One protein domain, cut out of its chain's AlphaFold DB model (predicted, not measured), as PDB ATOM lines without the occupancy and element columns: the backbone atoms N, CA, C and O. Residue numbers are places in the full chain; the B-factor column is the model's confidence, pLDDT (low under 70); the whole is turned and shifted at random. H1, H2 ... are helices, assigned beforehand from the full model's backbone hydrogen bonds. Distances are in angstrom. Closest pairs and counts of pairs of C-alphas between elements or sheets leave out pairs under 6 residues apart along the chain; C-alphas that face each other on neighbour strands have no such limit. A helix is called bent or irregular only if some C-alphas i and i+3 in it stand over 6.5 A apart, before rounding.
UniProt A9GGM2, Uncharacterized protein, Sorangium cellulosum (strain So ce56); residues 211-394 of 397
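What this domain is: This is residues 211 to 394 of the 397 residues of an uncharacterized protein of Sorangium cellulosum (strain So ce56) (UniProt A9GGM2). Two long helices, H1 and H9, lie side by side and run opposite ways along the long axis, and a third long helix, H5, crosses both of them steeply. H6 folds back beside one end of H5 and H8 lies alongside the other, making a second layer over the H1 and H9 pair; short H7 packs on H5, H3 packs on H1 away from H5, and H2 packs on H1 and H9. The printed part has 184 residues with nine named helices, H1 to H9 in chain order, and no named strand: the class is all helix. The whole is compact, with a radius of gyration of the C-alphas of 15.8 A, and elongated, spanning 50 by 32 by 29 A.

Where its parts are: H1, residues 211 to 241, is 42.0 A long and begins at C-alpha 211 (115.540, 152.224, 191.352); it has a kink of 46 degrees near residue 218 and is irregular, with C-alphas 216 and 219 7.2 A apart. H9, residues 365 to 393, is 40.1 A long and ends at C-alpha 393 (113.367, 161.233, 198.008); it has a kink of 36 degrees near residue 376 and is only just irregular, with C-alphas 370 and 373 6.7 A apart. H5, residues 285 to 309, is 35.9 A long. H6 is residues 314 to 328, 20.4 A; H8 is residues 347 to 358, 16.3 A; H4 is residues 273 to 283, 15.2 A. The short ones are H2, residues 251 to 257, H3, residues 268 to 271, and H7, residues 336 to 340.

How they stand to each other: H1 and H5 are the hubs, touching five helices each. H1 touches H9 at a shallow tilt of 10 degrees, opposite ways, closest at the C-alphas of Ala 224 and Val 378, 5.5 A. H1, with residues 221 to 229 alone, touches H5 at a steep tilt of 54 degrees, closest at the C-alphas of Ser 225 and Cys 296, 5.0 A. H5 and H6 form a helical hairpin at 32 degrees. H5 touches H8 at a shallow tilt of 10 degrees, opposite ways, with the C-alphas of Val 287 and Ile 358 closest at 6.5 A. H4 is close to H1 but not clearly touching it, and H6 and H9 are apart. Helix packing is mostly crossed, but only just: 3 of 9 touching pairs given a tilt are shallow. Every O i to N i+4 pair is within hydrogen-bond range in H2, H4, H5, H6, H7 and H8, against 25 of 27 in H1 and 21 of 25 in H9; H3 is too short for one.

The domain as a whole: The C-alphas of Arg 243 and Gly 394, the two farthest apart, are 50.0 A apart. The printed part has no cut and no long link. Its mean pLDDT is 92.4, and no printed residue is under 70.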
ATOM      1  N   THR A 211     114.904 152.786 192.553       93.06
ATOM      2  CA  THR A 211     115.540 152.224 191.352       93.06
ATOM      3  C   THR A 211     115.845 153.273 190.280       93.06
ATOM      4  O   THR A 211     116.905 153.216 189.658       93.06
ATOM      5  N   VAL A 212     114.962 154.257 190.086       93.94
ATOM      6  CA  VAL A 212     115.158 155.361 189.129       93.94
ATOM      7  C   VAL A 212     116.212 156.334 189.654       93.94
ATOM      8  O   VAL A 212     117.102 156.741 188.906       93.94
ATOM      9  N   ILE A 213     116.168 156.640 190.955       94.62
ATOM     10  CA  ILE A 213     117.194 157.454 191.621       94.62
ATOM     11  C   ILE A 213     118.562 156.767 191.500       94.62
ATOM     12  O   ILE A 213     119.538 157.392 191.090       94.62
ATOM     13  N   ALA A 214     118.635 155.465 191.784       94.62
ATOM     14  CA  ALA A 214     119.854 154.678 191.645       94.62
ATOM     15  C   ALA A 214     120.403 154.706 190.215       94.62
ATOM     16  O   ALA A 214     121.601 154.901 190.032       94.62
ATOM     17  N   ALA A 215     119.552 154.559 189.197       94.69
ATOM     18  CA  ALA A 215     119.995 154.601 187.808       94.69
ATOM     19  C   ALA A 215     120.624 155.952 187.430       94.69
ATOM     20  O   ALA A 215     121.658 155.981 186.764       94.69
ATOM     21  N   ALA A 216     120.055 157.060 187.915       94.00
ATOM     22  CA  ALA A 216     120.604 158.396 187.694       94.00
ATOM     23  C   ALA A 216     121.935 158.635 188.435       94.00
ATOM     24  O   ALA A 216     122.782 159.389 187.959       94.00
ATOM     25  N   LEU A 217     122.134 157.990 189.588       95.75
ATOM     26  CA  LEU A 217     123.320 158.153 190.435       95.75
ATOM     27  C   LEU A 217     124.431 157.124 190.155       95.75
ATOM     28  O   LEU A 217     125.578 157.334 190.553       95.75
ATOM     29  N   ALA A 218     124.129 156.040 189.438       96.12
ATOM     30  CA  ALA A 218     125.076 154.980 189.090       96.12
ATOM     31  C   ALA A 218     126.380 155.469 188.416       96.12
ATOM     32  O   ALA A 218     127.438 154.930 188.759       96.12
ATOM     33  N   PRO A 219     126.373 156.487 187.524       95.44
ATOM     34  CA  PRO A 219     127.603 157.050 186.959       95.44
ATOM     35  C   PRO A 219     128.592 157.556 188.019       95.44
ATOM     36  O   PRO A 219     129.786 157.283 187.923       95.44
ATOM     37  N   LEU A 220     128.099 158.220 189.072       95.00
ATOM     38  CA  LEU A 220     128.943 158.749 190.151       95.00
ATOM     39  C   LEU A 220     129.593 157.624 190.957       95.00
ATOM     40  O   LEU A 220     130.775 157.698 191.290       95.00
ATOM     41  N   LEU A 221     128.840 156.556 191.238       96.69
ATOM     42  CA  LEU A 221     129.370 155.392 191.947       96.69
ATOM     43  C   LEU A 221     130.432 154.654 191.111       96.69
ATOM     44  O   LEU A 221     131.437 154.197 191.658       96.69
ATOM     45  N   ARG A 222     130.242 154.573 189.786       96.25
ATOM     46  CA  ARG A 222     131.226 153.988 188.861       96.25
ATOM     47  C   ARG A 222     132.518 154.799 188.803       96.25
ATOM     48  O   ARG A 222     133.609 154.225 188.828       96.25
ATOM     49  N   ASP A 223     132.413 156.120 188.771       95.19
ATOM     50  CA  ASP A 223     133.582 156.998 188.785       95.19
ATOM     51  C   ASP A 223     134.331 156.904 190.118       95.19
ATOM     52  O   ASP A 223     135.556 156.769 190.129       95.19
ATOM     53  N   ALA A 224     133.602 156.889 191.238       95.62
ATOM     54  CA  ALA A 224     134.156 156.710 192.577       95.62
ATOM     55  C   ALA A 224     134.929 155.384 192.713       95.62
ATOM     56  O   ALA A 224     136.068 155.371 193.192       95.62
ATOM     57  N   SER A 225     134.355 154.266 192.249       96.88
ATOM     58  CA  SER A 225     135.027 152.960 192.292       96.88
ATOM     59  C   SER A 225     136.258 152.916 191.385       96.88
ATOM     60  O   SER A 225     137.301 152.388 191.773       96.88
ATOM     61  N   THR A 226     136.181 153.528 190.203       96.62
ATOM     62  CA  THR A 226     137.298 153.586 189.254       96.62
ATOM     63  C   THR A 226     138.433 154.464 189.776       96.62
ATOM     64  O   THR A 226     139.608 154.127 189.621       96.62
ATOM     65  N   ARG A 227     138.104 155.578 190.440       95.44
ATOM     66  CA  ARG A 227     139.078 156.454 191.098       95.44
ATOM     67  C   ARG A 227     139.831 155.709 192.190       95.44
ATOM     68  O   ARG A 227     141.060 155.775 192.226       95.44
ATOM     69  N   LEU A 228     139.106 154.948 193.010       95.88
ATOM     70  CA  LEU A 228     139.692 154.081 194.027       95.88
ATOM     71  C   LEU A 228     140.603 153.013 193.402       95.88
ATOM     72  O   LEU A 228     141.741 152.862 193.837       95.88
ATOM     73  N   LEU A 229     140.154 152.330 192.343       97.06
ATOM     74  CA  LEU A 229     140.952 151.327 191.629       97.06
ATOM     75  C   LEU A 229     142.275 151.912 191.111       97.06
ATOM     76  O   LEU A 229     143.346 151.368 191.377       97.06
ATOM     77  N   LEU A 230     142.218 153.035 190.395       96.56
ATOM     78  CA  LEU A 230     143.410 153.690 189.852       96.56
ATOM     79  C   LEU A 230     144.344 154.195 190.953       96.56
ATOM     80  O   LEU A 230     145.558 154.043 190.832       96.56
ATOM     81  N   GLY A 231     143.799 154.751 192.036       95.19
ATOM     82  CA  GLY A 231     144.602 155.171 193.181       95.19
ATOM     83  C   GLY A 231     145.315 153.994 193.858       95.19
ATOM     84  O   GLY A 231     146.510 154.092 194.129       95.19
ATOM     85  N   CYS A 232     144.646 152.845 194.024       95.06
ATOM     86  CA  CYS A 232     145.274 151.609 194.509       95.06
ATOM     87  C   CYS A 232     146.418 151.148 193.594       95.06
ATOM     88  O   CYS A 232     147.494 150.786 194.073       95.06
ATOM     89  N   LEU A 233     146.210 151.180 192.276       96.44
ATOM     90  CA  LEU A 233     147.217 150.776 191.290       96.44
ATOM     91  C   LEU A 233     148.434 151.715 191.292       96.44
ATOM     92  O   LEU A 233     149.577 151.261 191.251       96.44
ATOM     93  N   ARG A 234     148.215 153.027 191.422       95.44
ATOM     94  CA  ARG A 234     149.296 154.015 191.573       95.44
ATOM     95  C   ARG A 234     150.030 153.877 192.906       95.44
ATOM     96  O   ARG A 234     151.249 154.025 192.945       95.44
ATOM     97  N   ALA A 235     149.320 153.551 193.985       93.62
ATOM     98  CA  ALA A 235     149.934 153.263 195.277       93.62
ATOM     99  C   ALA A 235     150.813 152.007 195.198       93.62
ATOM    100  O   ALA A 235     151.948 152.025 195.671       93.62
ATOM    101  N   HIS A 236     150.336 150.954 194.529       93.75
ATOM    102  CA  HIS A 236     151.127 149.760 194.233       93.75
ATOM    103  C   HIS A 236     152.400 150.101 193.443       93.75
ATOM    104  O   HIS A 236     153.492 149.696 193.839       93.75
ATOM    105  N   ASP A 237     152.288 150.891 192.376       93.94
ATOM    106  CA  ASP A 237     153.438 151.349 191.588       93.94
ATOM    107  C   ASP A 237     154.486 152.063 192.457       93.94
ATOM    108  O   ASP A 237     155.667 151.718 192.456       93.94
ATOM    109  N   LEU A 238     154.059 153.050 193.247       92.00
ATOM    110  CA  LEU A 238     154.971 153.856 194.053       92.00
ATOM    111  C   LEU A 238     155.610 153.056 195.190       92.00
ATOM    112  O   LEU A 238     156.833 153.075 195.341       92.00
ATOM    113  N   ILE A 239     154.808 152.336 195.970       91.56
ATOM    114  CA  ILE A 239     155.276 151.633 197.168       91.56
ATOM    115  C   ILE A 239     156.010 150.349 196.797       91.56
ATOM    116  O   ILE A 239     157.069 150.060 197.346       91.56
ATOM    117  N   ILE A 240     155.433 149.542 195.910       88.62
ATOM    118  CA  ILE A 240     155.848 148.148 195.728       88.62
ATOM    119  C   ILE A 240     156.851 148.052 194.586       88.62
ATOM    120  O   ILE A 240     157.937 147.499 194.763       88.62
ATOM    121  N   VAL A 241     156.518 148.634 193.432       91.62
ATOM    122  CA  VAL A 241     157.391 148.587 192.251       91.62
ATOM    123  C   VAL A 241     158.580 149.530 192.427       91.62
ATOM    124  O   VAL A 241     159.724 149.126 192.226       91.62
ATOM    125  N   ARG A 242     158.334 150.779 192.843       89.81
ATOM    126  CA  ARG A 242     159.384 151.803 192.982       89.81
ATOM    127  C   ARG A 242     160.011 151.902 194.366       89.81
ATOM    128  O   ARG A 242     161.026 152.581 194.493       89.81
ATOM    129  N   ARG A 243     159.452 151.232 195.380       91.81
ATOM    130  CA  ARG A 243     159.955 151.262 196.767       91.81
ATOM    131  C   ARG A 243     160.082 152.678 197.335       91.81
ATOM    132  O   ARG A 243     160.992 152.964 198.111       91.81
ATOM    133  N   VAL A 244     159.171 153.568 196.945       90.00
ATOM    134  CA  VAL A 244     159.092 154.930 197.478       90.00
ATOM    135  C   VAL A 244     158.377 154.873 198.823       90.00
ATOM    136  O   VAL A 244     157.235 154.421 198.913       90.00
ATOM    137  N   ALA A 245     159.053 155.330 199.876       86.88
ATOM    138  CA  ALA A 245     158.420 155.524 201.171       86.88
ATOM    139  C   ALA A 245     157.450 156.708 201.074       86.88
ATOM    140  O   ALA A 245     157.861 157.810 200.712       86.88
ATOM    141  N   ILE A 246     156.176 156.469 201.386       85.31
ATOM    142  CA  ILE A 246     155.181 157.537 201.456       85.31
ATOM    143  C   ILE A 246     155.387 158.275 202.769       85.31
ATOM    144  O   ILE A 246     155.145 157.726 203.847       85.31
ATOM    145  N   ASP A 247     155.839 159.517 202.660       83.44
ATOM    146  CA  ASP A 247     155.836 160.453 203.774       83.44
ATOM    147  C   ASP A 247     154.429 161.068 203.886       83.44
ATOM    148  O   ASP A 247     153.968 161.685 202.921       83.44
ATOM    149  N   PRO A 248     153.723 160.925 205.025       75.69
ATOM    150  CA  PRO A 248     152.417 161.555 205.221       75.69
ATOM    151  C   PRO A 248     152.458 163.088 205.092       75.69
ATOM    152  O   PRO A 248     151.427 163.693 204.809       75.69
ATOM    153  N   GLY A 249     153.624 163.723 205.267       79.38
ATOM    154  CA  GLY A 249     153.812 165.158 205.036       79.38
ATOM    155  C   GLY A 249     154.013 165.548 203.565       79.38
ATOM    156  O   GLY A 249     153.898 166.725 203.222       79.38
ATOM    157  N   ALA A 250     154.287 164.589 202.674       82.25
ATOM    158  CA  ALA A 250     154.562 164.847 201.264       82.25
ATOM    159  C   ALA A 250     153.263 164.931 200.446       82.25
ATOM    160  O   ALA A 250     152.912 164.019 199.691       82.25
ATOM    161  N   ALA A 251     152.568 166.066 200.573       79.31
ATOM    162  CA  ALA A 251     151.302 166.340 199.890       79.31
ATOM    163  C   ALA A 251     151.354 166.060 198.376       79.31
ATOM    164  O   ALA A 251     150.411 165.496 197.830       79.31
ATOM    165  N   ASP A 252     152.474 166.360 197.712       81.06
ATOM    166  CA  ASP A 252     152.652 166.121 196.274       81.06
ATOM    167  C   ASP A 252     152.594 164.631 195.899       81.06
ATOM    168  O   ASP A 252     152.063 164.265 194.849       81.06
ATOM    169  N   GLN A 253     153.131 163.750 196.753       80.75
ATOM    170  CA  GLN A 253     153.111 162.304 196.511       80.75
ATOM    171  C   GLN A 253     151.694 161.753 196.656       80.75
ATOM    172  O   GLN A 253     151.244 160.971 195.820       80.75
ATOM    173  N   LEU A 254     150.980 162.203 197.688       79.81
ATOM    174  CA  LEU A 254     149.590 161.826 197.926       79.81
ATOM    175  C   LEU A 254     148.664 162.395 196.842       79.81
ATOM    176  O   LEU A 254     147.776 161.696 196.365       79.81
ATOM    177  N   ALA A 255     148.920 163.613 196.364       81.56
ATOM    178  CA  ALA A 255     148.190 164.208 195.250       81.56
ATOM    179  C   ALA A 255     148.384 163.419 193.944       81.56
ATOM    180  O   ALA A 255     147.435 163.254 193.180       81.56
ATOM    181  N   ALA A 256     149.577 162.865 193.696       84.81
ATOM    182  CA  ALA A 256     149.832 162.033 192.518       84.81
ATOM    183  C   ALA A 256     149.020 160.719 192.515       84.81
ATOM    184  O   ALA A 256     148.716 160.173 191.443       84.81
ATOM    185  N   LEU A 257     148.643 160.221 193.699       86.25
ATOM    186  CA  LEU A 257     147.783 159.046 193.849       86.25
ATOM    187  C   LEU A 257     146.335 159.324 193.458       86.25
ATOM    188  O   LEU A 257     145.646 158.387 193.070       86.25
ATOM    189  N   LEU A 258     145.886 160.578 193.530       87.44
ATOM    190  CA  LEU A 258     144.517 160.976 193.221       87.44
ATOM    191  C   LEU A 258     144.362 161.172 191.706       87.44
ATOM    192  O   LEU A 258     144.870 162.143 191.140       87.44
ATOM    193  N   PRO A 259     143.661 160.274 190.997       84.88
ATOM    194  CA  PRO A 259     143.445 160.452 189.577       84.88
ATOM    195  C   PRO A 259     142.370 161.525 189.364       84.88
ATOM    196  O   PRO A 259     141.182 161.325 189.626       84.88
ATOM    197  N   VAL A 260     142.814 162.682 188.877       85.19
ATOM    198  CA  VAL A 260     141.956 163.801 188.464       85.19
ATOM    199  C   VAL A 260     141.444 163.548 187.048       85.19
ATOM    200  O   VAL A 260     142.169 163.000 186.215       85.19
ATOM    201  N   SER A 261     140.206 163.936 186.756       80.69
ATOM    202  CA  SER A 261     139.630 163.909 185.410       80.69
ATOM    203  C   SER A 261     138.620 165.035 185.268       80.69
ATOM    204  O   SER A 261     137.896 165.327 186.213       80.69
ATOM    205  N   GLU A 262     138.573 165.606 184.071       84.19
ATOM    206  CA  GLU A 262     137.581 166.596 183.633       84.19
ATOM    207  C   GLU A 262     136.452 165.927 182.815       84.19
ATOM    208  O   GLU A 262     135.633 166.606 182.203       84.19
ATOM    209  N   ALA A 263     136.441 164.589 182.743       87.38
ATOM    210  CA  ALA A 263     135.428 163.835 182.009       87.38
ATOM    211  C   ALA A 263     134.032 163.994 182.647       87.38
ATOM    212  O   ALA A 263     133.940 164.120 183.873       87.38
ATOM    213  N   PRO A 264     132.956 163.937 181.841       89.44
ATOM    214  CA  PRO A 264     131.592 163.868 182.346       89.44
ATOM    215  C   PRO A 264     131.379 162.700 183.329       89.44
ATOM    216  O   PRO A 264     132.070 161.680 183.227       89.44
ATOM    217  N   PRO A 265     130.398 162.806 184.250       87.88
ATOM    218  CA  PRO A 265     130.043 161.712 185.148       87.88
ATOM    219  C   PRO A 265     129.757 160.403 184.400       87.88
ATOM    220  O   PRO A 265     128.931 160.367 183.489       87.88
ATOM    221  N   GLY A 266     130.413 159.321 184.807       90.06
ATOM    222  CA  GLY A 266     130.319 157.991 184.201       90.06
ATOM    223  C   GLY A 266     131.317 157.721 183.076       90.06
ATOM    224  O   GLY A 266     131.442 156.568 182.656       90.06
ATOM    225  N   GLU A 267     132.038 158.739 182.597       91.69
ATOM    226  CA  GLU A 267     133.055 158.611 181.544       91.69
ATOM    227  C   GLU A 267     134.489 158.563 182.099       91.69
ATOM    228  O   GLU A 267     135.463 158.489 181.341       91.69
ATOM    229  N   PHE A 268     134.654 158.575 183.427       94.06
ATOM    230  CA  PHE A 268     135.971 158.563 184.064       94.06
ATOM    231  C   PHE A 268     136.790 157.317 183.710       94.06
ATOM    232  O   PHE A 268     137.991 157.404 183.456       94.06
ATOM    233  N   GLU A 269     136.147 156.150 183.660       94.62
ATOM    234  CA  GLU A 269     136.813 154.904 183.280       94.62
ATOM    235  C   GLU A 269     137.285 154.935 181.825       94.62
ATOM    236  O   GLU A 269     138.437 154.595 181.541       94.62
ATOM    237  N   ALA A 270     136.442 155.427 180.914       94.69
ATOM    238  CA  ALA A 270     136.788 155.571 179.504       94.69
ATOM    239  C   ALA A 270     137.981 156.525 179.313       94.69
ATOM    240  O   ALA A 270     138.928 156.197 178.594       94.69
ATOM    241  N   SER A 271     138.013 157.650 180.039       95.94
ATOM    242  CA  SER A 271     139.122 158.620 179.988       95.94
ATOM    243  C   SER A 271     140.450 158.077 180.546       95.94
ATOM    244  O   SER A 271     141.522 158.673 180.356       95.94
ATOM    245  N   ARG A 272     140.405 156.929 181.230       95.88
ATOM    246  CA  ARG A 272     141.555 156.229 181.820       95.88
ATOM    247  C   ARG A 272     141.744 154.813 181.272       95.88
ATOM    248  O   ARG A 272     142.598 154.081 181.775       95.88
ATOM    249  N   ALA A 273     141.061 154.447 180.185       95.06
ATOM    250  CA  ALA A 273     141.117 153.109 179.594       95.06
ATOM    251  C   ALA A 273     142.546 152.670 179.233       95.06
ATOM    252  O   ALA A 273     142.926 151.524 179.471       95.06
ATOM    253  N   ALA A 274     143.378 153.588 178.727       95.31
ATOM    254  CA  ALA A 274     144.780 153.302 178.422       95.31
ATOM    255  C   ALA A 274     145.608 152.990 179.683       95.31
ATOM    256  O   ALA A 274     146.501 152.150 179.640       95.31
ATOM    257  N   GLU A 275     145.329 153.651 180.810       95.62
ATOM    258  CA  GLU A 275     145.991 153.364 182.088       95.62
ATOM    259  C   GLU A 275     145.560 152.004 182.637       95.62
ATOM    260  O   GLU A 275     146.416 151.190 182.976       95.62
ATOM    261  N   ILE A 276     144.257 151.719 182.625       96.19
ATOM    262  CA  ILE A 276     143.697 150.431 183.052       96.19
ATOM    263  C   ILE A 276     144.234 149.281 182.186       96.19
ATOM    264  O   ILE A 276     144.635 148.243 182.712       96.19
ATOM    265  N   SER A 277     144.324 149.477 180.869       96.62
ATOM    266  CA  SER A 277     144.858 148.473 179.937       96.62
ATOM    267  C   SER A 277     146.323 148.143 180.225       96.62
ATOM    268  O   SER A 277     146.700 146.974 180.225       96.62
ATOM    269  N   ARG A 278     147.151 149.147 180.551       95.81
ATOM    270  CA  ARG A 278     148.541 148.905 180.975       95.81
ATOM    271  C   ARG A 278     148.599 148.052 182.239       95.81
ATOM    272  O   ARG A 278     149.398 147.123 182.309       95.81
ATOM    273  N   TRP A 279     147.743 148.338 183.216       97.19
ATOM    274  CA  TRP A 279     147.674 147.558 184.450       97.19
ATOM    275  C   TRP A 279     147.204 146.121 184.219       97.19
ATOM    276  O   TRP A 279     147.753 145.206 184.829       97.19
ATOM    277  N   HIS A 280     146.279 145.900 183.282       96.38
ATOM    278  CA  HIS A 280     145.911 144.558 182.832       96.38
ATOM    279  C   HIS A 280     147.098 143.780 182.260       96.38
ATOM    280  O   HIS A 280     147.256 142.608 182.597       96.38
ATOM    281  N   THR A 281     147.952 144.414 181.452       96.06
ATOM    282  CA  THR A 281     149.160 143.770 180.911       96.06
ATOM    283  C   THR A 281     150.175 143.427 182.004       96.06
ATOM    284  O   THR A 281     150.830 142.393 181.926       96.06
ATOM    285  N   VAL A 282     150.311 144.278 183.028       95.56
ATOM    286  CA  VAL A 282     151.312 144.110 184.096       95.56
ATOM    287  C   VAL A 282     150.877 143.094 185.156       95.56
ATOM    288  O   VAL A 282     151.672 142.245 185.549       95.56
ATOM    289  N   LEU A 283     149.636 143.182 185.641       95.94
ATOM    290  CA  LEU A 283     149.144 142.383 186.774       95.94
ATOM    291  C   LEU A 283     148.298 141.177 186.345       95.94
ATOM    292  O   LEU A 283     148.083 140.257 187.134       95.94
ATOM    293  N   GLY A 284     147.814 141.173 185.104       97.12
ATOM    294  CA  GLY A 284     146.905 140.158 184.588       97.12
ATOM    295  C   GLY A 284     145.441 140.395 184.970       97.12
ATOM    296  O   GLY A 284     145.104 141.072 185.945       97.12
ATOM    297  N   SER A 285     144.541 139.792 184.189       96.62
ATOM    298  CA  SER A 285     143.087 139.908 184.374       96.62
ATOM    299  C   SER A 285     142.578 139.487 185.769       96.62
ATOM    300  O   SER A 285     141.788 140.237 186.342       96.62
ATOM    301  N   PRO A 286     143.044 138.374 186.382       97.44
ATOM    302  CA  PRO A 286     142.525 137.936 187.681       97.44
ATOM    303  C   PRO A 286     142.759 138.950 188.804       97.44
ATOM    304  O   PRO A 286     141.855 139.214 189.595       97.44
ATOM    305  N   VAL A 287     143.951 139.552 188.854       97.38
ATOM    306  CA  VAL A 287     144.306 140.545 189.879       97.38
ATOM    307  C   VAL A 287     143.484 141.815 189.682       97.38
ATOM    308  O   VAL A 287     142.880 142.298 190.637       97.38
ATOM    309  N   ILE A 288     143.384 142.322 188.448       97.56
ATOM    310  CA  ILE A 288     142.581 143.521 188.163       97.56
ATOM    311  C   ILE A 288     141.101 143.291 188.466       97.56
ATOM    312  O   ILE A 288     140.462 144.165 189.045       97.56
ATOM    313  N   SER A 289     140.560 142.115 188.139       96.88
ATOM    314  CA  SER A 289     139.175 141.778 188.468       96.88
ATOM    315  C   SER A 289     138.942 141.776 189.978       96.88
ATOM    316  O   SER A 289     137.943 142.328 190.426       96.88
ATOM    317  N   GLN A 290     139.856 141.201 190.768       97.31
ATOM    318  CA  GLN A 290     139.750 141.205 192.230       97.31
ATOM    319  C   GLN A 290     139.839 142.624 192.799       97.31
ATOM    320  O   GLN A 290     138.998 143.003 193.611       97.31
ATOM    321  N   LEU A 291     140.807 143.426 192.341       97.25
ATOM    322  CA  LEU A 291     140.941 144.823 192.760       97.25
ATOM    323  C   LEU A 291     139.690 145.633 192.410       97.25
ATOM    324  O   LEU A 291     139.210 146.386 193.249       97.25
ATOM    325  N   ARG A 292     139.124 145.445 191.209       97.12
ATOM    326  CA  ARG A 292     137.888 146.114 190.785       97.12
ATOM    327  C   ARG A 292     136.721 145.736 191.696       97.12
ATOM    328  O   ARG A 292     136.039 146.636 192.175       97.12
ATOM    329  N   THR A 293     136.526 144.448 191.988       97.06
ATOM    330  CA  THR A 293     135.479 144.000 192.922       97.06
ATOM    331  C   THR A 293     135.637 144.659 194.293       97.06
ATOM    332  O   THR A 293     134.659 145.164 194.840       97.06
ATOM    333  N   GLU A 294     136.858 144.723 194.829       96.88
ATOM    334  CA  GLU A 294     137.091 145.371 196.123       96.88
ATOM    335  C   GLU A 294     136.881 146.889 196.079       96.88
ATOM    336  O   GLU A 294     136.268 147.450 196.985       96.88
ATOM    337  N   SER A 295     137.318 147.570 195.020       97.19
ATOM    338  CA  SER A 295     137.062 149.004 194.847       97.19
ATOM    339  C   SER A 295     135.564 149.314 194.727       97.19
ATOM    340  O   SER A 295     135.089 150.313 195.276       97.19
ATOM    341  N   CYS A 296     134.791 148.452 194.062       97.06
ATOM    342  CA  CYS A 296     133.335 148.559 194.007       97.06
ATOM    343  C   CYS A 296     132.688 148.353 195.386       97.06
ATOM    344  O   CYS A 296     131.847 149.157 195.778       97.06
ATOM    345  N   ALA A 297     133.106 147.342 196.155       96.69
ATOM    346  CA  ALA A 297     132.573 147.099 197.498       96.69
ATOM    347  C   ALA A 297     132.853 148.271 198.459       96.69
ATOM    348  O   ALA A 297     131.954 148.725 199.165       96.69
ATOM    349  N   ILE A 298     134.073 148.815 198.438       96.50
ATOM    350  CA  ILE A 298     134.467 149.946 199.291       96.50
ATOM    351  C   ILE A 298     133.694 151.222 198.925       96.50
ATOM    352  O   ILE A 298     133.211 151.932 199.809       96.50
ATOM    353  N   SER A 299     133.564 151.529 197.631       96.88
ATOM    354  CA  SER A 299     132.805 152.706 197.176       96.88
ATOM    355  C   SER A 299     131.310 152.580 197.488       96.88
ATOM    356  O   SER A 299     130.710 153.548 197.954       96.88
ATOM    357  N   ALA A 300     130.728 151.384 197.334       96.81
ATOM    358  CA  ALA A 300     129.356 151.098 197.750       96.81
ATOM    359  C   ALA A 300     129.168 151.272 199.265       96.81
ATOM    360  O   ALA A 300     128.191 151.892 199.687       96.81
ATOM    361  N   GLN A 301     130.121 150.816 200.086       96.38
ATOM    362  CA  GLN A 301     130.039 151.004 201.534       96.38
ATOM    363  C   GLN A 301     130.131 152.480 201.925       96.38
ATOM    364  O   GLN A 301     129.366 152.946 202.770       96.38
ATOM    365  N   LYS A 302     131.022 153.251 201.290       96.00
ATOM    366  CA  LYS A 302     131.063 154.703 201.501       96.00
ATOM    367  C   LYS A 302     129.738 155.356 201.126       96.00
ATOM    368  O   LYS A 302     129.282 156.236 201.852       96.00
ATOM    369  N   ALA A 303     129.101 154.912 200.042       96.69
ATOM    370  CA  ALA A 303     127.781 155.404 199.652       96.69
ATOM    371  C   ALA A 303     126.714 155.074 200.689       96.69
ATOM    372  O   ALA A 303     125.969 155.966 201.086       96.69
ATOM    373  N   ARG A 304     126.701 153.849 201.214       95.94
ATOM    374  CA  ARG A 304     125.804 153.454 202.305       95.94
ATOM    375  C   ARG A 304     125.997 154.336 203.541       95.94
ATOM    376  O   ARG A 304     125.020 154.867 204.065       95.94
ATOM    377  N   ALA A 305     127.245 154.553 203.960       95.25
ATOM    378  CA  ALA A 305     127.569 155.409 205.099       95.25
ATOM    379  C   ALA A 305     127.126 156.869 204.884       95.25
ATOM    380  O   ALA A 305     126.531 157.468 205.778       95.25
ATOM    381  N   ALA A 306     127.344 157.426 203.689       95.81
ATOM    382  CA  ALA A 306     126.934 158.792 203.360       95.81
ATOM    383  C   ALA A 306     125.405 158.961 203.308       95.81
ATOM    384  O   ALA A 306     124.889 159.997 203.722       95.81
ATOM    385  N   LEU A 307     124.666 157.950 202.836       95.62
ATOM    386  CA  LEU A 307     123.198 157.944 202.888       95.62
ATOM    387  C   LEU A 307     122.690 157.902 204.338       95.62
ATOM    388  O   LEU A 307     121.767 158.641 204.681       95.62
ATOM    389  N   GLY A 308     123.329 157.099 205.196       95.25
ATOM    390  CA  GLY A 308     123.036 157.064 206.631       95.25
ATOM    391  C   GLY A 308     123.292 158.412 207.311       95.25
ATOM    392  O   GLY A 308     122.422 158.924 208.008       95.25
ATOM    393  N   ALA A 309     124.434 159.048 207.028       95.00
ATOM    394  CA  ALA A 309     124.758 160.390 207.524       95.00
ATOM    395  C   ALA A 309     123.794 161.476 207.005       95.00
ATOM    396  O   ALA A 309     123.584 162.499 207.655       95.00
ATOM    397  N   ALA A 310     123.166 161.248 205.849       94.44
ATOM    398  CA  ALA A 310     122.121 162.107 205.309       94.44
ATOM    399  C   ALA A 310     120.742 161.896 205.975       94.44
ATOM    400  O   ALA A 310     119.790 162.586 205.596       94.44
ATOM    401  N   ASN A 311     120.642 161.019 206.985       94.88
ATOM    402  CA  ASN A 311     119.419 160.597 207.679       94.88
ATOM    403  C   ASN A 311     118.400 159.891 206.771       94.88
ATOM    404  O   ASN A 311     117.197 160.002 206.986       94.88
ATOM    405  N   ILE A 312     118.855 159.174 205.742       93.62
ATOM    406  CA  ILE A 312     117.966 158.315 204.950       93.62
ATOM    407  C   ILE A 312     117.729 157.024 205.737       93.62
ATOM    408  O   ILE A 312     118.680 156.395 206.202       93.62
ATOM    409  N   ALA A 313     116.463 156.623 205.883       93.75
ATOM    410  CA  ALA A 313     116.084 155.410 206.605       93.75
ATOM    411  C   ALA A 313     116.866 154.182 206.103       93.75
ATOM    412  O   ALA A 313     116.997 153.975 204.895       93.75
ATOM    413  N   ALA A 314     117.353 153.343 207.024       92.56
ATOM    414  CA  ALA A 314     118.272 152.244 206.710       92.56
ATOM    415  C   ALA A 314     117.731 151.268 205.647       92.56
ATOM    416  O   ALA A 314     118.487 150.837 204.780       92.56
ATOM    417  N   GLY A 315     116.423 150.975 205.667       93.44
ATOM    418  CA  GLY A 315     115.774 150.142 204.645       93.44
ATOM    419  C   GLY A 315     115.860 150.758 203.246       93.44
ATOM    420  O   GLY A 315     116.322 150.110 202.311       93.44
ATOM    421  N   VAL A 316     115.527 152.047 203.124       93.94
ATOM    422  CA  VAL A 316     115.592 152.793 201.855       93.94
ATOM    423  C   VAL A 316     117.036 152.930 201.369       93.94
ATOM    424  O   VAL A 316     117.313 152.760 200.183       93.94
ATOM    425  N   ALA A 317     117.979 153.198 202.276       94.12
ATOM    426  CA  ALA A 317     119.400 153.254 201.941       94.12
ATOM    427  C   ALA A 317     119.920 151.893 201.441       94.12
ATOM    428  O   ALA A 317     120.685 151.852 200.477       94.12
ATOM    429  N   GLY A 318     119.485 150.786 202.052       93.75
ATOM    430  CA  GLY A 318     119.793 149.427 201.605       93.75
ATOM    431  C   GLY A 318     119.298 149.160 200.183       93.75
ATOM    432  O   GLY A 318     120.097 148.816 199.314       93.75
ATOM    433  N   GLU A 319     118.013 149.417 199.923       94.62
ATOM    434  CA  GLU A 319     117.404 149.255 198.595       94.62
ATOM    435  C   GLU A 319     118.093 150.109 197.524       94.62
ATOM    436  O   GLU A 319     118.360 149.635 196.414       94.62
ATOM    437  N   LEU A 320     118.412 151.362 197.861       95.44
ATOM    438  CA  LEU A 320     119.087 152.283 196.955       95.44
ATOM    439  C   LEU A 320     120.500 151.796 196.617       95.44
ATOM    440  O   LEU A 320     120.887 151.838 195.451       95.44
ATOM    441  N   ILE A 321     121.257 151.303 197.602       96.25
ATOM    442  CA  ILE A 321     122.610 150.763 197.395       96.25
ATOM    443  C   ILE A 321     122.586 149.493 196.551       96.25
ATOM    444  O   ILE A 321     123.402 149.359 195.638       96.25
ATOM    445  N   ASP A 322     121.635 148.594 196.788       95.19
ATOM    446  CA  ASP A 322     121.497 147.377 195.991       95.19
ATOM    447  C   ASP A 322     121.149 147.707 194.532       95.19
ATOM    448  O   ASP A 322     121.734 147.153 193.595       95.19
ATOM    449  N   ALA A 323     120.228 148.652 194.311       95.62
ATOM    450  CA  ALA A 323     119.886 149.130 192.974       95.62
ATOM    451  C   ALA A 323     121.061 149.861 192.295       95.62
ATOM    452  O   ALA A 323     121.311 149.653 191.102       95.62
ATOM    453  N   LEU A 324     121.810 150.667 193.052       95.69
ATOM    454  CA  LEU A 324     123.013 151.357 192.592       95.69
ATOM    455  C   LEU A 324     124.077 150.365 192.137       95.69
ATOM    456  O   LEU A 324     124.582 150.496 191.028       95.69
ATOM    457  N   CYS A 325     124.386 149.353 192.951       96.44
ATOM    458  CA  CYS A 325     125.397 148.352 192.622       96.44
ATOM    459  C   CYS A 325     125.016 147.564 191.365       96.44
ATOM    460  O   CYS A 325     125.844 147.426 190.465       96.44
ATOM    461  N   ARG A 326     123.751 147.125 191.253       95.56
ATOM    462  CA  ARG A 326     123.248 146.429 190.054       95.56
ATOM    463  C   ARG A 326     123.389 147.267 188.783       95.56
ATOM    464  O   ARG A 326     123.703 146.722 187.729       95.56
ATOM    465  N   THR A 327     123.167 148.578 188.881       95.56
ATOM    466  CA  THR A 327     123.193 149.478 187.716       95.56
ATOM    467  C   THR A 327     124.606 149.960 187.376       95.56
ATOM    468  O   THR A 327     124.984 150.043 186.207       95.56
ATOM    469  N   ALA A 328     125.417 150.277 188.387       96.06
ATOM    470  CA  ALA A 328     126.776 150.777 188.208       96.06
ATOM    471  C   ALA A 328     127.733 149.678 187.731       96.06
ATOM    472  O   ALA A 328     128.614 149.965 186.914       96.06
ATOM    473  N   PHE A 329     127.532 148.442 188.204       95.69
ATOM    474  CA  PHE A 329     128.462 147.321 188.054       95.69
ATOM    475  C   PHE A 329     127.802 146.076 187.439       95.69
ATOM    476  O   PHE A 329     127.752 145.016 188.073       95.69
ATOM    477  N   PRO A 330     127.300 146.162 186.192       91.19
ATOM    478  CA  PRO A 330     126.702 145.008 185.535       91.19
ATOM    479  C   PRO A 330     127.738 143.878 185.419       91.19
ATOM    480  O   PRO A 330     128.846 144.080 184.928       91.19
ATOM    481  N   GLY A 331     127.381 142.686 185.899       88.94
ATOM    482  CA  GLY A 331     128.255 141.506 185.882       88.94
ATOM    483  C   GLY A 331     129.134 141.315 187.123       88.94
ATOM    484  O   GLY A 331     129.755 140.261 187.250       88.94
ATOM    485  N   LEU A 332     129.154 142.262 188.068       89.69
ATOM    486  CA  LEU A 332     129.745 142.041 189.389       89.69
ATOM    487  C   LEU A 332     128.646 141.653 190.382       89.69
ATOM    488  O   LEU A 332     127.800 142.466 190.747       89.69
ATOM    489  N   ALA A 333     128.672 140.401 190.840       84.56
ATOM    490  CA  ALA A 333     127.784 139.910 191.890       84.56
ATOM    491  C   ALA A 333     128.264 140.395 193.272       84.56
ATOM    492  O   ALA A 333     128.781 139.618 194.075       84.56
ATOM    493  N   LEU A 334     128.139 141.699 193.530       90.38
ATOM    494  CA  LEU A 334     128.430 142.288 194.837       90.38
ATOM    495  C   LEU A 334     127.300 141.930 195.803       90.38
ATOM    496  O   LEU A 334     126.182 142.424 195.667       90.38
ATOM    497  N   SER A 335     127.583 141.049 196.762       88.56
ATOM    498  CA  SER A 335     126.638 140.731 197.830       88.56
ATOM    499  C   SER A 335     126.617 141.841 198.880       88.56
ATOM    500  O   SER A 335     127.636 142.490 199.132       88.56
ATOM    501  N   SER A 336     125.473 142.020 199.542       88.25
ATOM    502  CA  SER A 336     125.351 142.918 200.698       88.25
ATOM    503  C   SER A 336     126.400 142.594 201.763       88.25
ATOM    504  O   SER A 336     127.113 143.489 202.195       88.25
ATOM    505  N   ALA A 337     126.609 141.308 202.060       89.25
ATOM    506  CA  ALA A 337     127.637 140.840 202.989       89.25
ATOM    507  C   ALA A 337     129.065 141.289 202.609       89.25
ATOM    508  O   ALA A 337     129.877 141.569 203.490       89.25
ATOM    509  N   HIS A 338     129.392 141.383 201.312       90.56
ATOM    510  CA  HIS A 338     130.691 141.911 200.876       90.56
ATOM    511  C   HIS A 338     130.795 143.407 201.181       90.56
ATOM    512  O   HIS A 338     131.827 143.859 201.661       90.56
ATOM    513  N   VAL A 339     129.735 144.177 200.952       92.94
ATOM    514  CA  VAL A 339     129.709 145.611 201.280       92.94
ATOM    515  C   VAL A 339     129.774 145.825 202.803       92.94
ATOM    516  O   VAL A 339     130.601 146.601 203.280       92.94
ATOM    517  N   ASP A 340     128.985 145.064 203.566       92.38
ATOM    518  CA  ASP A 340     128.836 145.193 205.022       92.38
ATOM    519  C   ASP A 340     130.103 144.862 205.809       92.38
ATOM    520  O   ASP A 340     130.329 145.430 206.876       92.38
ATOM    521  N   ARG A 341     131.002 144.037 205.260       92.25
ATOM    522  CA  ARG A 341     132.289 143.733 205.908       92.25
ATOM    523  C   ARG A 341     133.131 144.986 206.202       92.25
ATOM    524  O   ARG A 341     134.032 144.939 207.029       92.25
ATOM    525  N   TYR A 342     132.876 146.085 205.489       91.88
ATOM    526  CA  TYR A 342     133.573 147.362 205.635       91.88
ATOM    527  C   TYR A 342     132.871 148.337 206.599       91.88
ATOM    528  O   TYR A 342     133.334 149.467 206.748       91.88
ATOM    529  N   ALA A 343     131.754 147.948 207.224       89.31
ATOM    530  CA  ALA A 343     130.996 148.798 208.142       89.31
ATOM    531  C   ALA A 343     131.570 148.837 209.567       89.31
ATOM    532  O   ALA A 343     131.461 149.860 210.236       89.31
ATOM    533  N   GLU A 344     132.168 147.738 210.027       74.62
ATOM    534  CA  GLU A 344     132.460 147.521 211.453       74.62
ATOM    535  C   GLU A 344     133.898 147.869 211.868       74.62
ATOM    536  O   GLU A 344     134.219 147.856 213.055       74.62
ATOM    537  N   GLN A 345     134.785 148.162 210.917       77.50
ATOM    538  CA  GLN A 345     136.222 148.308 211.169       77.50
ATOM    539  C   GLN A 345     136.777 149.577 210.524       77.50
ATOM    540  O   GLN A 345     136.105 150.226 209.720       77.50
ATOM    541  N   ASP A 346     138.026 149.924 210.854       89.50
ATOM    542  CA  ASP A 346     138.749 150.983 210.152       89.50
ATOM    543  C   ASP A 346     138.834 150.622 208.661       89.50
ATOM    544  O   ASP A 346     139.604 149.761 208.227       89.50
ATOM    545  N   LEU A 347     137.998 151.294 207.870       91.25
ATOM    546  CA  LEU A 347     137.858 151.055 206.441       91.25
ATOM    547  C   LEU A 347     139.203 151.198 205.721       91.25
ATOM    548  O   LEU A 347     139.452 150.473 204.758       91.25
ATOM    549  N   SER A 348     140.084 152.089 206.190       91.94
ATOM    550  CA  SER A 348     141.413 152.276 205.606       91.94
ATOM    551  C   SER A 348     142.324 151.072 205.843       91.94
ATOM    552  O   SER A 348     143.055 150.663 204.936       91.94
ATOM    553  N   GLU A 349     142.245 150.468 207.028       94.12
ATOM    554  CA  GLU A 349     143.008 149.284 207.412       94.12
ATOM    555  C   GLU A 349     142.535 148.053 206.639       94.12
ATOM    556  O   GLU A 349     143.328 147.452 205.912       94.12
ATOM    557  N   LEU A 350     141.231 147.763 206.664       94.50
ATOM    558  CA  LEU A 350     140.648 146.652 205.906       94.50
ATOM    559  C   LEU A 350     140.876 146.775 204.397       94.50
ATOM    560  O   LEU A 350     141.161 145.786 203.712       94.50
ATOM    561  N   ALA A 351     140.738 147.985 203.844       94.00
ATOM    562  CA  ALA A 351     141.036 148.225 202.440       94.00
ATOM    563  C   ALA A 351     142.511 147.928 202.153       94.00
ATOM    564  O   ALA A 351     142.808 147.185 201.219       94.00
ATOM    565  N   ALA A 352     143.434 148.434 202.974       95.06
ATOM    566  CA  ALA A 352     144.862 148.203 202.794       95.06
ATOM    567  C   ALA A 352     145.246 146.723 202.896       95.06
ATOM    568  O   ALA A 352     146.046 146.250 202.089       95.06
ATOM    569  N   GLU A 353     144.675 145.981 203.843       95.94
ATOM    570  CA  GLU A 353     144.891 144.539 203.997       95.94
ATOM    571  C   GLU A 353     144.361 143.750 202.804       95.94
ATOM    572  O   GLU A 353     145.067 142.904 202.249       95.94
ATOM    573  N   SER A 354     143.144 144.061 202.358       95.62
ATOM    574  CA  SER A 354     142.549 143.418 201.193       95.62
ATOM    575  C   SER A 354     143.381 143.657 199.928       95.62
ATOM    576  O   SER A 354     143.693 142.713 199.198       95.62
ATOM    577  N   MET A 355     143.820 144.901 199.710       95.31
ATOM    578  CA  MET A 355     144.673 145.269 198.576       95.31
ATOM    579  C   MET A 355     146.048 144.605 198.671       95.31
ATOM    580  O   MET A 355     146.525 144.051 197.681       95.31
ATOM    581  N   ALA A 356     146.674 144.599 199.853       95.88
ATOM    582  CA  ALA A 356     147.950 143.925 200.080       95.88
ATOM    583  C   ALA A 356     147.848 142.426 199.774       95.88
ATOM    584  O   ALA A 356     148.689 141.888 199.058       95.88
ATOM    585  N   ARG A 357     146.780 141.767 200.235       97.31
ATOM    586  CA  ARG A 357     146.505 140.350 199.970       97.31
ATOM    587  C   ARG A 357     146.357 140.065 198.474       97.31
ATOM    588  O   ARG A 357     146.992 139.138 197.976       97.31
ATOM    589  N   ILE A 358     145.570 140.863 197.749       97.44
ATOM    590  CA  ILE A 358     145.369 140.694 196.297       97.44
ATOM    591  C   ILE A 358     146.678 140.915 195.527       97.44
ATOM    592  O   ILE A 358     147.019 140.139 194.635       97.44
ATOM    593  N   LEU A 359     147.450 141.930 195.919       95.44
ATOM    594  CA  LEU A 359     148.745 142.266 195.322       95.44
ATOM    595  C   LEU A 359     149.899 141.380 195.824       95.44
ATOM    596  O   LEU A 359     151.040 141.581 195.409       95.44
ATOM    597  N   ARG A 360     149.623 140.413 196.712       95.00
ATOM    598  CA  ARG A 360     150.608 139.531 197.364       95.00
ATOM    599  C   ARG A 360     151.744 140.297 198.053       95.00
ATOM    600  O   ARG A 360     152.901 139.878 198.030       95.00
ATOM    601  N   HIS A 361     151.413 141.429 198.663       92.62
ATOM    602  CA  HIS A 361     152.344 142.260 199.406       92.62
ATOM    603  C   HIS A 361     152.314 141.908 200.905       92.62
ATOM    604  O   HIS A 361     151.233 141.871 201.490       92.62
ATOM    605  N   PRO A 362     153.469 141.689 201.561       91.31
ATOM    606  CA  PRO A 362     153.517 141.202 202.943       91.31
ATOM    607  C   PRO A 362     153.141 142.254 203.998       91.31
ATOM    608  O   PRO A 362     152.963 141.910 205.160       91.31
ATOM    609  N   ASN A 363     153.063 143.537 203.630       92.75
ATOM    610  CA  ASN A 363     152.817 144.629 204.572       92.75
ATOM    611  C   ASN A 363     151.755 145.605 204.042       92.75
ATOM    612  O   ASN A 363     151.973 146.272 203.030       92.75
ATOM    613  N   SER A 364     150.625 145.723 204.733       95.00
ATOM    614  CA  SER A 364     149.533 146.641 204.380       95.00
ATOM    615  C   SER A 364     149.773 148.080 204.846       95.00
ATOM    616  O   SER A 364     149.172 149.006 204.306       95.00
ATOM    617  N   ARG A 365     150.686 148.318 205.797       94.25
ATOM    618  CA  ARG A 365     150.867 149.633 206.435       94.25
ATOM    619  C   ARG A 365     151.168 150.776 205.452       94.25
ATOM    620  O   ARG A 365     150.540 151.825 205.594       94.25
ATOM    621  N   PRO A 366     152.066 150.629 204.456       91.81
ATOM    622  CA  PRO A 366     152.305 151.699 203.486       91.81
ATOM    623  C   PRO A 366     151.078 151.971 202.606       91.81
ATOM    624  O   PRO A 366     150.800 153.120 202.279       91.81
ATOM    625  N   LEU A 367     150.318 150.923 202.263       92.56
ATOM    626  CA  LEU A 367     149.073 151.061 201.510       92.56
ATOM    627  C   LEU A 367     148.016 151.790 202.340       92.56
ATOM    628  O   LEU A 367     147.350 152.664 201.808       92.56
ATOM    629  N   ARG A 368     147.915 151.527 203.649       93.88
ATOM    630  CA  ARG A 368     146.989 152.248 204.538       93.88
ATOM    631  C   ARG A 368     147.226 153.759 204.508       93.88
ATOM    632  O   ARG A 368     146.277 154.521 204.361       93.88
ATOM    633  N   LEU A 369     148.490 154.187 204.573       91.56
ATOM    634  CA  LEU A 369     148.859 155.606 204.470       91.56
ATOM    635  C   LEU A 369     148.498 156.205 203.101       91.56
ATOM    636  O   LEU A 369     148.017 157.330 203.033       91.56
ATOM    637  N   ALA A 370     148.700 155.446 202.021       91.06
ATOM    638  CA  ALA A 370     148.359 155.864 200.662       91.06
ATOM    639  C   ALA A 370     146.844 155.989 200.437       91.06
ATOM    640  O   ALA A 370     146.386 156.866 199.705       91.06
ATOM    641  N   LEU A 371     146.075 155.075 201.032       91.25
ATOM    642  CA  LEU A 371     144.641 154.948 200.801       91.25
ATOM    643  C   LEU A 371     143.820 155.979 201.570       91.25
ATOM    644  O   LEU A 371     142.755 156.328 201.082       91.25
ATOM    645  N   GLY A 372     144.289 156.495 202.710       90.38
ATOM    646  CA  GLY A 372     143.554 157.503 203.491       90.38
ATOM    647  C   GLY A 372     143.056 158.684 202.638       90.38
ATOM    648  O   GLY A 372     141.848 158.818 202.446       90.38
ATOM    649  N   PRO A 373     143.955 159.456 201.998       89.19
ATOM    650  CA  PRO A 373     143.555 160.579 201.143       89.19
ATOM    651  C   PRO A 373     142.684 160.174 199.947       89.19
ATOM    652  O   PRO A 373     141.842 160.944 199.490       89.19
ATOM    653  N   LEU A 374     142.874 158.960 199.422       90.19
ATOM    654  CA  LEU A 374     142.069 158.427 198.323       90.19
ATOM    655  C   LEU A 374     140.631 158.136 198.767       90.19
ATOM    656  O   LEU A 374     139.684 158.433 198.043       90.19
ATOM    657  N   LEU A 375     140.469 157.584 199.967       92.88
ATOM    658  CA  LEU A 375     139.178 157.324 200.589       92.88
ATOM    659  C   LEU A 375     138.456 158.626 200.952       92.88
ATOM    660  O   LEU A 375     137.228 158.676 200.834       92.88
ATOM    661  N   ASP A 376     139.188 159.668 201.336       90.50
ATOM    662  CA  ASP A 376     138.639 161.009 201.567       90.50
ATOM    663  C   ASP A 376     138.189 161.665 200.256       90.50
ATOM    664  O   ASP A 376     137.096 162.220 200.178       90.50
ATOM    665  N   ALA A 377     138.973 161.536 199.181       86.62
ATOM    666  CA  ALA A 377     138.580 162.039 197.867       86.62
ATOM    667  C   ALA A 377     137.302 161.355 197.351       86.62
ATOM    668  O   ALA A 377     136.373 162.033 196.915       86.62
ATOM    669  N   VAL A 378     137.228 160.023 197.470       90.81
ATOM    670  CA  VAL A 378     136.035 159.234 197.114       90.81
ATOM    671  C   VAL A 378     134.832 159.601 197.986       90.81
ATOM    672  O   VAL A 378     133.700 159.571 197.510       90.81
ATOM    673  N   HIS A 379     135.052 159.972 199.252       91.38
ATOM    674  CA  HIS A 379     133.972 160.442 200.119       91.38
ATOM    675  C   HIS A 379     133.269 161.665 199.524       91.38
ATOM    676  O   HIS A 379     132.044 161.675 199.470       91.38
ATOM    677  N   GLY A 380     134.025 162.625 198.982       85.19
ATOM    678  CA  GLY A 380     133.458 163.824 198.358       85.19
ATOM    679  C   GLY A 380     132.571 163.539 197.139       85.19
ATOM    680  O   GLY A 380     131.553 164.208 196.952       85.19
ATOM    681  N   ASP A 381     132.906 162.529 196.329       84.38
ATOM    682  CA  ASP A 381     132.057 162.100 195.203       84.38
ATOM    683  C   ASP A 381     130.747 161.484 195.699       84.38
ATOM    684  O   ASP A 381     129.652 161.753 195.197       84.38
ATOM    685  N   VAL A 382     130.874 160.663 196.733       91.81
ATOM    686  CA  VAL A 382     129.782 159.927 197.346       91.81
ATOM    687  C   VAL A 382     128.846 160.844 198.151       91.81
ATOM    688  O   VAL A 382     127.637 160.615 198.187       91.81
ATOM    689  N   ASP A 383     129.346 161.944 198.705       92.62
ATOM    690  CA  ASP A 383     128.514 162.996 199.298       92.62
ATOM    691  C   ASP A 383     127.649 163.707 198.245       92.62
ATOM    692  O   ASP A 383     126.600 164.283 198.549       92.62
ATOM    693  N   GLY A 384     128.063 163.690 196.975       90.62
ATOM    694  CA  GLY A 384     127.201 164.067 195.854       90.62
ATOM    695  C   GLY A 384     126.005 163.122 195.720       90.62
ATOM    696  O   GLY A 384     124.867 163.583 195.621       90.62
ATOM    697  N   ILE A 385     126.254 161.809 195.798       93.50
ATOM    698  CA  ILE A 385     125.216 160.766 195.749       93.50
ATOM    699  C   ILE A 385     124.214 160.962 196.890       93.50
ATOM    700  O   ILE A 385     123.013 160.996 196.633       93.50
ATOM    701  N   SER A 386     124.681 161.142 198.130       94.50
ATOM    702  CA  SER A 386     123.787 161.272 199.289       94.50
ATOM    703  C   SER A 386     122.915 162.528 199.230       94.50
ATOM    704  O   SER A 386     121.712 162.454 199.485       94.50
ATOM    705  N   ARG A 387     123.479 163.672 198.817       93.56
ATOM    706  CA  ARG A 387     122.731 164.928 198.647       93.56
ATOM    707  C   ARG A 387     121.665 164.826 197.562       93.56
ATOM    708  O   ARG A 387     120.532 165.246 197.788       93.56
ATOM    709  N   LEU A 388     122.010 164.258 196.407       92.75
ATOM    710  CA  LEU A 388     121.066 164.081 195.304       92.75
ATOM    711  C   LEU A 388     119.980 163.059 195.650       92.75
ATOM    712  O   LEU A 388     118.809 163.306 195.368       92.75
ATOM    713  N   ALA A 389     120.340 161.953 196.306       93.00
ATOM    714  CA  ALA A 389     119.381 160.963 196.786       93.00
ATOM    715  C   ALA A 389     118.397 161.583 197.785       93.00
ATOM    716  O   ALA A 389     117.189 161.467 197.601       93.00
ATOM    717  N   LYS A 390     118.899 162.318 198.787       93.19
ATOM    718  CA  LYS A 390     118.063 163.011 199.776       93.19
ATOM    719  C   LYS A 390     117.119 164.025 199.129       93.19
ATOM    720  O   LYS A 390     115.944 164.065 199.469       93.19
ATOM    721  N   ALA A 391     117.613 164.818 198.178       91.19
ATOM    722  CA  ALA A 391     116.777 165.767 197.443       91.19
ATOM    723  C   ALA A 391     115.695 165.064 196.602       91.19
ATOM    724  O   ALA A 391     114.571 165.551 196.512       91.19
ATOM    725  N   SER A 392     116.024 163.910 196.016       90.38
ATOM    726  CA  SER A 392     115.121 163.134 195.156       90.38
ATOM    727  C   SER A 392     114.040 162.391 195.944       90.38
ATOM    728  O   SER A 392     112.904 162.302 195.495       90.38
ATOM    729  N   LEU A 393     114.350 161.897 197.143       89.25
ATOM    730  CA  LEU A 393     113.367 161.233 198.008       89.25
ATOM    731  C   LEU A 393     112.345 162.218 198.614       89.25
ATOM    732  O   LEU A 393     111.289 161.797 199.074       89.25
ATOM    733  N   GLY A 394     112.625 163.527 198.558       79.56
ATOM    734  CA  GLY A 394     111.806 164.571 199.175       79.56
ATOM    735  C   GLY A 394     111.959 164.602 200.701       79.56
ATOM    736  O   GLY A 394     112.311 163.609 201.328       79.56
TER     737      GLY A 394